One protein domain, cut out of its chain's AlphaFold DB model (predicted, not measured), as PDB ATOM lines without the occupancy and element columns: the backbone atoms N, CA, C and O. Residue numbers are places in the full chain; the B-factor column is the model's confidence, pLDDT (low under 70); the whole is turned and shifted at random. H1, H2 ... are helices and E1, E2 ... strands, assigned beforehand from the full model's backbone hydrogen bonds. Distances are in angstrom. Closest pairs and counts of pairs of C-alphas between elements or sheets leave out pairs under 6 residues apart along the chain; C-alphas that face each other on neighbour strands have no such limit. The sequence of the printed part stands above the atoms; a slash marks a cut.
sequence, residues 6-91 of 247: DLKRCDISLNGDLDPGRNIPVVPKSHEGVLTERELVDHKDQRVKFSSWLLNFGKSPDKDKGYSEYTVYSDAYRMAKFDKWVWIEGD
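Overview. This is residues 6 to 91 of the 247 residues of the protein "Integrase family protein" of Haloquadratum walsbyi (strain DSM 16854 / JCM 12705 / C23) (UniProt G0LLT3). Two long helices, H2 and H1, form a helical hairpin that spreads into a narrow V: they meet where H1 ends and H2 begins, and open toward the end of H2. The short strand E1 packs over the gap between them, on the same side as much of the unnamed stretch of residues 6 to 24. The printed part has 86 residues, with E1, H1 and H2 in that order along the chain; the class is mostly helix. The whole is compact, with a radius of gyration of the C-alphas of 13.3 A and spans of 39 by 30 by 19 A.

Along the chain. H2, the longest helix, holds residues 69 to 89 and measures 30.1 A, ending at C-alpha 89 at (17.851, 22.749, -49.945). H1 holds residues 37 to 56 and measures 28.6 A, beginning at C-alpha 37 at (13.692, 42.360, -46.243). E1 holds residues 25 to 27, measures 5.5 A and begins at C-alpha 25 at (-1.008, 33.635, -44.186).

Arrangement. H2 touches H1 with residues 69 to 76 alone, and H1 touches H2 with residues 51 to 55 alone; their closest C-alphas, those of Glu 69 and Leu 55, are 6.6 A apart. They run opposite ways at a tilt of 36 degrees, only just steep. The closest C-alphas of E1 and H1, those of Val 26 and Arg 47, are 5.4 A apart. Those of E1 and H2, Pro 25 and Ala 76, are 6.2 A apart. E1 pairs with no named strand. Every O i to N i+4 pair is within hydrogen-bond range in H1, and 15 of 17 are in H2.

Size, cuts and confidence. The two C-alphas farthest apart, those of Gly 33 and Lys 63, are 39.8 A apart. The printed part has no cut. The link from H1 to H2, 12 residues, is long; that from E1 to H1, 9 residues, is short. The mean pLDDT of the printed part is 79.0, and residues 9 to 17, 37 to 38, 42 and 90 to 91 are under 70.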
ATOM      1  N   ASP A   6      -0.554  38.748 -43.296       85.19
ATOM      2  CA  ASP A   6      -1.828  38.119 -43.646       85.19
ATOM      3  C   ASP A   6      -2.509  38.796 -44.841       85.19
ATOM      4  O   ASP A   6      -2.342  39.997 -45.085       85.19
ATOM      5  N   LEU A   7      -3.346  38.037 -45.554       81.00
ATOM      6  CA  LEU A   7      -4.004  38.491 -46.785       81.00
ATOM      7  C   LEU A   7      -4.983  39.656 -46.544       81.00
ATOM      8  O   LEU A   7      -5.096  40.540 -47.388       81.00
ATOM      9  N   LYS A   8      -5.606  39.731 -45.356       74.06
ATOM     10  CA  LYS A   8      -6.466  40.863 -44.948       74.06
ATOM     11  C   LYS A   8      -5.732  42.208 -44.933       74.06
ATOM     12  O   LYS A   8      -6.363  43.243 -45.088       74.06
ATOM     13  N   ARG A   9      -4.402  42.206 -44.772       64.06
ATOM     14  CA  ARG A   9      -3.560  43.417 -44.798       64.06
ATOM     15  C   ARG A   9      -3.130  43.822 -46.219       64.06
ATOM     16  O   ARG A   9      -2.275  44.691 -46.362       64.06
ATOM     17  N   CYS A  10      -3.642  43.152 -47.256       56.16
ATOM     18  CA  CYS A  10      -3.166  43.265 -48.640       56.16
ATOM     19  C   CYS A  10      -4.248  43.727 -49.647       56.16
ATOM     20  O   CYS A  10      -4.076  43.490 -50.840       56.16
ATOM     21  N   ASP A  11      -5.324  44.387 -49.196       58.41
ATOM     22  CA  ASP A  11      -6.452  44.881 -50.021       58.41
ATOM     23  C   ASP A  11      -7.155  43.797 -50.869       58.41
ATOM     24  O   ASP A  11      -7.393  43.983 -52.064       58.41
ATOM     25  N   ILE A  12      -7.477  42.641 -50.280       62.12
ATOM     26  CA  ILE A  12      -8.225  41.570 -50.961       62.12
ATOM     27  C   ILE A  12      -9.544  41.325 -50.236       62.12
ATOM     28  O   ILE A  12      -9.557  41.129 -49.020       62.12
ATOM     29  N   SER A  13     -10.642  41.315 -50.994       62.66
ATOM     30  CA  SER A  13     -11.976  40.990 -50.486       62.66
ATOM     31  C   SER A  13     -12.064  39.513 -50.114       62.66
ATOM     32  O   SER A  13     -11.789  38.638 -50.934       62.66
ATOM     33  N   LEU A  14     -12.449  39.264 -48.868       68.25
ATOM     34  CA  LEU A  14     -12.790  37.953 -48.334       68.25
ATOM     35  C   LEU A  14     -14.302  37.938 -48.071       68.25
ATOM     36  O   LEU A  14     -14.848  38.913 -47.558       68.25
ATOM     37  N   ASN A  15     -14.958  36.842 -48.429       67.00
ATOM     38  CA  ASN A  15     -16.372  36.561 -48.210       67.00
ATOM     39  C   ASN A  15     -16.692  36.234 -46.741       67.00
ATOM     40  O   ASN A  15     -17.861  36.228 -46.371       67.00
ATOM     41  N   GLY A  16     -15.675  36.013 -45.898       65.19
ATOM     42  CA  GLY A  16     -15.861  35.815 -44.457       65.19
ATOM     43  C   GLY A  16     -16.143  34.367 -44.057       65.19
ATOM     44  O   GLY A  16     -16.679  34.129 -42.979       65.19
ATOM     45  N   ASP A  17     -15.743  33.408 -44.894       69.25
ATOM     46  CA  ASP A  17     -15.934  31.966 -44.677       69.25
ATOM     47  C   ASP A  17     -14.982  31.379 -43.610       69.25
ATOM     48  O   ASP A  17     -15.028  30.186 -43.302       69.25
ATOM     49  N   LEU A  18     -14.065  32.187 -43.070       74.00
ATOM     50  CA  LEU A  18     -13.107  31.788 -42.039       74.00
ATOM     51  C   LEU A  18     -13.601  32.110 -40.628       74.00
ATOM     52  O   LEU A  18     -14.137  33.189 -40.375       74.00
ATOM     53  N   ASP A  19     -13.293  31.212 -39.686       78.69
ATOM     54  CA  ASP A  19     -13.539  31.434 -38.258       78.69
ATOM     55  C   ASP A  19     -12.949  32.780 -37.785       78.69
ATOM     56  O   ASP A  19     -11.839  33.152 -38.203       78.69
ATOM     57  N   PRO A  20     -13.626  33.497 -36.865       72.19
ATOM     58  CA  PRO A  20     -13.102  34.721 -36.270       72.19
ATOM     59  C   PRO A  20     -11.675  34.520 -35.737       72.19
ATOM     60  O   PRO A  20     -11.410  33.628 -34.935       72.19
ATOM     61  N   GLY A  21     -10.737  35.343 -36.211       70.50
ATOM     62  CA  GLY A  21      -9.316  35.254 -35.849       70.50
ATOM     63  C   GLY A  21      -8.445  34.405 -36.785       70.50
ATOM     64  O   GLY A  21      -7.221  34.450 -36.657       70.50
ATOM     65  N   ARG A  22      -9.015  33.691 -37.766       77.12
ATOM     66  CA  ARG A  22      -8.235  33.037 -38.829       77.12
ATOM     67  C   ARG A  22      -8.057  33.959 -40.031       77.12
ATOM     68  O   ARG A  22      -9.011  34.542 -40.545       77.12
ATOM     69  N   ASN A  23      -6.815  34.054 -40.499       84.06
ATOM     70  CA  ASN A  23      -6.441  34.784 -41.704       84.06
ATOM     71  C   ASN A  23      -5.542  33.911 -42.578       84.06
ATOM     72  O   ASN A  23      -4.711  33.169 -42.060       84.06
ATOM     73  N   ILE A  24      -5.681  34.030 -43.899       87.38
ATOM     74  CA  ILE A  24      -4.800  33.352 -44.855       87.38
ATOM     75  C   ILE A  24      -3.383  33.943 -44.723       87.38
ATOM     76  O   ILE A  24      -3.217  35.142 -44.986       87.38
ATOM     77  N   PRO A  25      -2.369  33.142 -44.339       88.94
ATOM     78  CA  PRO A  25      -1.008  33.635 -44.186       88.94
ATOM     79  C   PRO A  25      -0.363  33.857 -45.558       88.94
ATOM     80  O   PRO A  25      -0.200  32.933 -46.364       88.94
ATOM     81  N   VAL A  26       0.066  35.088 -45.808       87.88
ATOM     82  CA  VAL A  26       0.879  35.427 -46.980       87.88
ATOM     83  C   VAL A  26       2.321  35.017 -46.719       87.88
ATOM     84  O   VAL A  26       2.879  34.249 -47.494       87.88
ATOM     85  N   VAL A  27       2.891  35.468 -45.597       89.50
ATOM     86  CA  VAL A  27       4.215  35.045 -45.125       89.50
ATOM     87  C   VAL A  27       4.112  34.657 -43.649       89.50
ATOM     88  O   VAL A  27       3.871  35.530 -42.807       89.50
ATOM     89  N   PRO A  28       4.262  33.366 -43.300       89.19
ATOM     90  CA  PRO A  28       4.179  32.931 -41.912       89.19
ATOM     91  C   PRO A  28       5.395  33.362 -41.090       89.19
ATOM     92  O   PRO A  28       6.505  33.475 -41.606       89.19
ATOM     93  N   LYS A  29       5.220  33.450 -39.768       87.19
ATOM     94  CA  LYS A  29       6.312  33.712 -38.814       87.19
ATOM     95  C   LYS A  29       7.474  32.712 -38.912       87.19
ATOM     96  O   LYS A  29       8.610  33.056 -38.638       87.19
ATOM     97  N   SER A  30       7.232  31.490 -39.389       85.06
ATOM     98  CA  SER A  30       8.296  30.495 -39.599       85.06
ATOM     99  C   SER A  30       9.353  30.897 -40.641       85.06
ATOM    100  O   SER A  30      10.353  30.191 -40.772       85.06
ATOM    101  N   HIS A  31       9.119  31.966 -41.408       85.44
ATOM    102  CA  HIS A  31      10.044  32.516 -42.406       85.44
ATOM    103  C   HIS A  31      10.919  33.645 -41.840       85.44
ATOM    104  O   HIS A  31      11.749  34.198 -42.559       85.44
ATOM    105  N   GLU A  32      10.751  33.986 -40.561       83.94
ATOM    106  CA  GLU A  32      11.597  34.948 -39.861       83.94
ATOM    107  C   GLU A  32      13.070  34.520 -39.942       83.94
ATOM    108  O   GLU A  32      13.403  33.357 -39.706       83.94
ATOM    109  N   GLY A  33      13.938  35.440 -40.370       81.75
ATOM    110  CA  GLY A  33      15.367  35.186 -40.580       81.75
ATOM    111  C   GLY A  33      15.723  34.322 -41.800       81.75
ATOM    112  O   GLY A  33      16.904  34.170 -42.092       81.75
ATOM    113  N   VAL A  34      14.742  33.775 -42.530       82.81
ATOM    114  CA  VAL A  34      14.977  32.984 -43.757       82.81
ATOM    115  C   VAL A  34      15.122  33.887 -44.982       82.81
ATOM    116  O   VAL A  34      15.874  33.574 -45.900       82.81
ATOM    117  N   LEU A  35      14.381  34.995 -45.000       79.62
ATOM    118  CA  LEU A  35      14.331  35.946 -46.104       79.62
ATOM    119  C   LEU A  35      14.940  37.278 -45.677       79.62
ATOM    120  O   LEU A  35      14.654  37.777 -44.587       79.62
ATOM    121  N   THR A  36      15.713  37.897 -46.564       79.25
ATOM    122  CA  THR A  36      16.055  39.318 -46.433       79.25
ATOM    123  C   THR A  36      14.799  40.181 -46.593       79.25
ATOM    124  O   THR A  36      13.805  39.758 -47.183       79.25
ATOM    125  N   GLU A  37      14.833  41.433 -46.127       67.81
ATOM    126  CA  GLU A  37      13.692  42.360 -46.243       67.81
ATOM    127  C   GLU A  37      13.197  42.525 -47.691       67.81
ATOM    128  O   GLU A  37      12.001  42.656 -47.954       67.81
ATOM    129  N   ARG A  38      14.116  42.447 -48.656       56.97
ATOM    130  CA  ARG A  38      13.800  42.555 -50.077       56.97
ATOM    131  C   ARG A  38      13.148  41.296 -50.642       56.97
ATOM    132  O   ARG A  38      12.176  41.397 -51.387       56.97
ATOM    133  N   GLU A  39      13.678  40.127 -50.301       72.31
ATOM    134  CA  GLU A  39      13.100  38.838 -50.700       72.31
ATOM    135  C   GLU A  39      11.727  38.647 -50.054       72.31
ATOM    136  O   GLU A  39      10.815  38.124 -50.684       72.31
ATOM    137  N   LEU A  40      11.543  39.170 -48.840       78.25
ATOM    138  CA  LEU A  40      10.257  39.207 -48.161       78.25
ATOM    139  C   LEU A  40       9.213  40.015 -48.947       78.25
ATOM    140  O   LEU A  40       8.072  39.574 -49.063       78.25
ATOM    141  N   VAL A  41       9.580  41.176 -49.500       70.31
ATOM    142  CA  VAL A  41       8.670  41.995 -50.325       70.31
ATOM    143  C   VAL A  41       8.258  41.256 -51.601       70.31
ATOM    144  O   VAL A  41       7.076  41.246 -51.947       70.31
ATOM    145  N   ASP A  42       9.215  40.629 -52.284       68.12
ATOM    146  CA  ASP A  42       8.983  39.870 -53.519       68.12
ATOM    147  C   ASP A  42       8.118  38.623 -53.267       68.12
ATOM    148  O   ASP A  42       7.074  38.433 -53.897       68.12
ATOM    149  N   HIS A  43       8.478  37.837 -52.253       81.06
ATOM    150  CA  HIS A  43       7.723  36.660 -51.843       81.06
ATOM    151  C   HIS A  43       6.303  37.024 -51.401       81.06
ATOM    152  O   HIS A  43       5.339  36.344 -51.755       81.06
ATOM    153  N   LYS A  44       6.141  38.136 -50.672       81.50
ATOM    154  CA  LYS A  44       4.824  38.658 -50.300       81.50
ATOM    155  C   LYS A  44       3.979  38.934 -51.543       81.50
ATOM    156  O   LYS A  44       2.850  38.459 -51.613       81.50
ATOM    157  N   ASP A  45       4.500  39.677 -52.520       72.38
ATOM    158  CA  ASP A  45       3.770  40.013 -53.752       72.38
ATOM    159  C   ASP A  45       3.335  38.753 -54.522       72.38
ATOM    160  O   ASP A  45       2.181  38.650 -54.952       72.38
ATOM    161  N   GLN A  46       4.209  37.747 -54.620       77.19
ATOM    162  CA  GLN A  46       3.851  36.440 -55.176       77.19
ATOM    163  C   GLN A  46       2.699  35.795 -54.411       77.19
ATOM    164  O   GLN A  46       1.704  35.379 -55.007       77.19
ATOM    165  N   ARG A  47       2.861  35.641 -53.097       85.00
ATOM    166  CA  ARG A  47       1.940  34.881 -52.251       85.00
ATOM    167  C   ARG A  47       0.561  35.513 -52.217       85.00
ATOM    168  O   ARG A  47      -0.431  34.785 -52.236       85.00
ATOM    169  N   VAL A  48       0.497  36.842 -52.260       81.88
ATOM    170  CA  VAL A  48      -0.742  37.605 -52.447       81.88
ATOM    171  C   VAL A  48      -1.393  37.231 -53.779       81.88
ATOM    172  O   VAL A  48      -2.531  36.770 -53.782       81.88
ATOM    173  N   LYS A  49      -0.672  37.336 -54.904       77.44
ATOM    174  CA  LYS A  49      -1.212  37.013 -56.240       77.44
ATOM    175  C   LYS A  49      -1.693  35.573 -56.354       77.44
ATOM    176  O   LYS A  49      -2.757  35.326 -56.914       77.44
ATOM    177  N   PHE A  50      -0.907  34.633 -55.842       80.06
ATOM    178  CA  PHE A  50      -1.231  33.217 -55.904       80.06
ATOM    179  C   PHE A  50      -2.453  32.880 -55.041       80.06
ATOM    180  O   PHE A  50      -3.372  32.220 -55.520       80.06
ATOM    181  N   SER A  51      -2.517  33.401 -53.811       87.06
ATOM    182  CA  SER A  51      -3.680  33.205 -52.933       87.06
ATOM    183  C   SER A  51      -4.940  33.826 -53.537       87.06
ATOM    184  O   SER A  51      -5.982  33.177 -53.564       87.06
ATOM    185  N   SER A  52      -4.844  35.030 -54.114       83.31
ATOM    186  CA  SER A  52      -5.951  35.633 -54.866       83.31
ATOM    187  C   SER A  52      -6.375  34.770 -56.049       83.31
ATOM    188  O   SER A  52      -7.567  34.607 -56.290       83.31
ATOM    189  N   TRP A  53      -5.430  34.201 -56.797       85.38
ATOM    190  CA  TRP A  53      -5.768  33.321 -57.912       85.38
ATOM    191  C   TRP A  53      -6.486  32.055 -57.434       85.38
ATOM    192  O   TRP A  53      -7.498  31.682 -58.022       85.38
ATOM    193  N   LEU A  54      -6.043  31.436 -56.336       85.88
ATOM    194  CA  LEU A  54      -6.738  30.284 -55.763       85.88
ATOM    195  C   LEU A  54      -8.171  30.619 -55.335       85.88
ATOM    196  O   LEU A  54      -9.076  29.837 -55.623       85.88
ATOM    197  N   LEU A  55      -8.372  31.774 -54.698       86.25
ATOM    198  CA  LEU A  55      -9.680  32.239 -54.223       86.25
ATOM    199  C   LEU A  55     -10.658  32.572 -55.353       86.25
ATOM    200  O   LEU A  55     -11.859  32.408 -55.179       86.25
ATOM    201  N   ASN A  56     -10.158  33.020 -56.506       81.25
ATOM    202  CA  ASN A  56     -11.010  33.446 -57.620       81.25
ATOM    203  C   ASN A  56     -11.147  32.377 -58.717       81.25
ATOM    204  O   ASN A  56     -12.209  32.247 -59.308       81.25
ATOM    205  N   PHE A  57     -10.107  31.577 -58.971       82.06
ATOM    206  CA  PHE A  57     -10.020  30.704 -60.155       82.06
ATOM    207  C   PHE A  57      -9.537  29.276 -59.864       82.06
ATOM    208  O   PHE A  57      -9.727  28.386 -60.687       82.06
ATOM    209  N   GLY A  58      -8.892  29.025 -58.720       79.06
ATOM    210  CA  GLY A  58      -8.093  27.812 -58.513       79.06
ATOM    211  C   GLY A  58      -8.831  26.473 -58.608       79.06
ATOM    212  O   GLY A  58      -8.196  25.461 -58.903       79.06
ATOM    213  N   LYS A  59     -10.148  26.439 -58.366       84.75
ATOM    214  CA  LYS A  59     -10.942  25.199 -58.356       84.75
ATOM    215  C   LYS A  59     -11.408  24.796 -59.752       84.75
ATOM    216  O   LYS A  59     -11.500  23.611 -60.060       84.75
ATOM    217  N   SER A  60     -11.760  25.762 -60.591       80.62
ATOM    218  CA  SER A  60     -12.106  25.550 -61.996       80.62
ATOM    219  C   SER A  60     -11.777  26.823 -62.779       80.62
ATOM    220  O   SER A  60     -12.639  27.700 -62.887       80.62
ATOM    221  N   PRO A  61     -10.547  26.930 -63.315       77.00
ATOM    222  CA  PRO A  61     -10.079  28.141 -63.982       77.00
ATOM    223  C   PRO A  61     -10.938  28.549 -65.180       77.00
ATOM    224  O   PRO A  61     -11.238  29.723 -65.328       77.00
ATOM    225  N   ASP A  62     -11.414  27.587 -65.978       74.12
ATOM    226  CA  ASP A  62     -12.248  27.859 -67.165       74.12
ATOM    227  C   ASP A  62     -13.667  28.346 -66.830       74.12
ATOM    228  O   ASP A  62     -14.429  28.722 -67.717       74.12
ATOM    229  N   LYS A  63     -14.057  28.281 -65.554       79.62
ATOM    230  CA  LYS A  63     -15.385  28.669 -65.057       79.62
ATOM    231  C   LYS A  63     -15.308  29.794 -64.026       79.62
ATOM    232  O   LYS A  63     -16.271  29.973 -63.284       79.62
ATOM    233  N   ASP A  64     -14.159  30.461 -63.923       77.38
ATOM    234  CA  ASP A  64     -13.890  31.524 -62.951       77.38
ATOM    235  C   ASP A  64     -14.310  31.155 -61.519       77.38
ATOM    236  O   ASP A  64     -14.944  31.929 -60.801       77.38
ATOM    237  N   LYS A  65     -14.001  29.915 -61.113       79.00
ATOM    238  CA  LYS A  65     -14.402  29.376 -59.811       79.00
ATOM    239  C   LYS A  65     -13.192  29.067 -58.947       79.00
ATOM    240  O   LYS A  65     -12.409  28.169 -59.256       79.00
ATOM    241  N   GLY A  66     -13.084  29.743 -57.810       87.81
ATOM    242  CA  GLY A  66     -12.024  29.512 -56.837       87.81
ATOM    243  C   GLY A  66     -12.326  28.471 -55.761       87.81
ATOM    244  O   GLY A  66     -13.412  27.884 -55.684       87.81
ATOM    245  N   TYR A  67     -11.310  28.218 -54.941       88.25
ATOM    246  CA  TYR A  67     -11.413  27.444 -53.708       88.25
ATOM    247  C   TYR A  67     -12.012  28.286 -52.580       88.25
ATOM    248  O   TYR A  67     -11.910  29.511 -52.593       88.25
ATOM    249  N   SER A  68     -12.606  27.624 -51.584       88.88
ATOM    250  CA  SER A  68     -13.072  28.320 -50.383       88.88
ATOM    251  C   SER A  68     -11.895  28.904 -49.606       88.88
ATOM    252  O   SER A  68     -10.775  28.382 -49.657       88.88
ATOM    253  N   GLU A  69     -12.154  29.953 -48.828       88.06
ATOM    254  CA  GLU A  69     -11.123  30.586 -48.001       88.06
ATOM    255  C   GLU A  69     -10.464  29.603 -47.039       88.06
ATOM    256  O   GLU A  69      -9.257  29.668 -46.828       88.06
ATOM    257  N   TYR A  70     -11.238  28.659 -46.500       85.31
ATOM    258  CA  TYR A  70     -10.730  27.610 -45.623       85.31
ATOM    259  C   TYR A  70      -9.711  26.702 -46.325       85.31
ATOM    260  O   TYR A  70      -8.663  26.383 -45.758       85.31
ATOM    261  N   THR A  71      -9.981  26.305 -47.574       86.56
ATOM    262  CA  THR A  71      -9.036  25.515 -48.374       86.56
ATOM    263  C   THR A  71      -7.765  26.315 -48.641       86.56
ATOM    264  O   THR A  71      -6.670  25.826 -48.368       86.56
ATOM    265  N   VAL A  72      -7.897  27.570 -49.082       88.38
ATOM    266  CA  VAL A  72      -6.738  28.433 -49.356       88.38
ATOM    267  C   VAL A  72      -5.930  28.712 -48.084       88.38
ATOM    268  O   VAL A  72      -4.705  28.693 -48.127       88.38
ATOM    269  N   TYR A  73      -6.584  28.896 -46.935       87.31
ATOM    270  CA  TYR A  73      -5.941  29.027 -45.626       87.31
ATOM    271  C   TYR A  73      -5.084  27.803 -45.282       87.31
ATOM    272  O   TYR A  73      -3.910  27.948 -44.929       87.31
ATOM    273  N   SER A  74      -5.656  26.601 -45.405       81.81
ATOM    274  CA  SER A  74      -4.954  25.348 -45.107       81.81
ATOM    275  C   SER A  74      -3.743  25.156 -46.025       81.81
ATOM    276  O   SER A  74      -2.636  24.855 -45.564       81.81
ATOM    277  N   ASP A  75      -3.930  25.402 -47.320       83.81
ATOM    278  CA  ASP A  75      -2.895  25.187 -48.324       83.81
ATOM    279  C   ASP A  75      -1.799  26.256 -48.276       83.81
ATOM    280  O   ASP A  75      -0.628  25.928 -48.466       83.81
ATOM    281  N   ALA A  76      -2.113  27.499 -47.903       85.44
ATOM    282  CA  ALA A  76      -1.121  28.563 -47.750       85.44
ATOM    283  C   ALA A  76      -0.019  28.208 -46.731       85.44
ATOM    284  O   ALA A  76       1.155  28.529 -46.945       85.44
ATOM    285  N   TYR A  77      -0.347  27.502 -45.643       83.56
ATOM    286  CA  TYR A  77       0.666  27.003 -44.704       83.56
ATOM    287  C   TYR A  77       1.518  25.878 -45.296       83.56
ATOM    288  O   TYR A  77       2.731  25.855 -45.079       83.56
ATOM    289  N   ARG A  78       0.905  24.942 -46.033       82.56
ATOM    290  CA  ARG A  78       1.622  23.832 -46.687       82.56
ATOM    291  C   ARG A  78       2.595  24.356 -47.734       82.56
ATOM    292  O   ARG A  78       3.757  23.964 -47.740       82.56
ATOM    293  N   MET A  79       2.143  25.308 -48.539       81.75
ATOM    294  CA  MET A  79       2.969  25.983 -49.529       81.75
ATOM    295  C   MET A  79       4.127  26.735 -48.901       81.75
ATOM    296  O   MET A  79       5.251  26.571 -49.340       81.75
ATOM    297  N   ALA A  80       3.895  27.477 -47.818       86.19
ATOM    298  CA  ALA A  80       4.982  28.166 -47.131       86.19
ATOM    299  C   ALA A  80       6.055  27.201 -46.614       86.19
ATOM    300  O   ALA A  80       7.243  27.505 -46.647       86.19
ATOM    301  N   LYS A  81       5.657  26.015 -46.142       86.38
ATOM    302  CA  LYS A  81       6.625  24.980 -45.760       86.38
ATOM    303  C   LYS A  81       7.422  24.486 -46.965       86.38
ATOM    304  O   LYS A  81       8.630  24.320 -46.835       86.38
ATOM    305  N   PHE A  82       6.764  24.272 -48.102       82.75
ATOM    306  CA  PHE A  82       7.424  23.871 -49.342       82.75
ATOM    307  C   PHE A  82       8.392  24.945 -49.851       82.75
ATOM    308  O   PHE A  82       9.551  24.633 -50.093       82.75
ATOM    309  N   ASP A  83       7.955  26.203 -49.925       82.75
ATOM    310  CA  ASP A  83       8.771  27.351 -50.332       82.75
ATOM    311  C   ASP A  83      10.044  27.434 -49.472       82.75
ATOM    312  O   ASP A  83      11.162  27.408 -49.989       82.75
ATOM    313  N   LYS A  84       9.879  27.408 -48.141       86.19
ATOM    314  CA  LYS A  84      10.992  27.390 -47.185       86.19
ATOM    315  C   LYS A  84      11.919  26.190 -47.384       86.19
ATOM    316  O   LYS A  84      13.135  26.360 -47.331       86.19
ATOM    317  N   TRP A  85      11.371  24.993 -47.592       83.88
ATOM    318  CA  TRP A  85      12.164  23.787 -47.845       83.88
ATOM    319  C   TRP A  85      13.003  23.929 -49.121       83.88
ATOM    320  O   TRP A  85      14.210  23.711 -49.075       83.88
ATOM    321  N   VAL A  86      12.408  24.401 -50.222       75.75
ATOM    322  CA  VAL A  86      13.118  24.649 -51.488       75.75
ATOM    323  C   VAL A  86      14.278  25.625 -51.303       75.75
ATOM    324  O   VAL A  86      15.325  25.445 -51.918       75.75
ATOM    325  N   TRP A  87      14.122  26.661 -50.478       83.19
ATOM    326  CA  TRP A  87      15.200  27.626 -50.247       83.19
ATOM    327  C   TRP A  87      16.313  27.084 -49.356       83.19
ATOM    328  O   TRP A  87      17.471  27.417 -49.587       83.19
ATOM    329  N   ILE A  88      15.983  26.255 -48.363       76.75
ATOM    330  CA  ILE A  88      16.982  25.602 -47.506       76.75
ATOM    331  C   ILE A  88      17.814  24.621 -48.338       76.75
ATOM    332  O   ILE A  88      19.034  24.745 -48.378       76.75
ATOM    333  N   GLU A  89      17.163  23.712 -49.067       73.75
ATOM    334  CA  GLU A  89      17.851  22.749 -49.945       73.75
ATOM    335  C   GLU A  89      18.561  23.443 -51.116       73.75
ATOM    336  O   GLU A  89      19.599  23.006 -51.607       73.75
ATOM    337  N   GLY A  90      17.986  24.549 -51.588       61.22
ATOM    338  CA  GLY A  90      18.483  25.337 -52.706       61.22
ATOM    339  C   GLY A  90      19.540  26.379 -52.339       61.22
ATOM    340  O   GLY A  90      19.936  27.125 -53.243       61.22
ATOM    341  N   ASP A  91      19.977  26.448 -51.079       68.69
ATOM    342  CA  ASP A  91      20.952  27.420 -50.564       68.69
ATOM    343  C   ASP A  91      20.604  28.878 -50.938       68.69
ATOM    344  O   ASP A  91      21.368  29.598 -51.591       68.69
TER     345      ASP A  91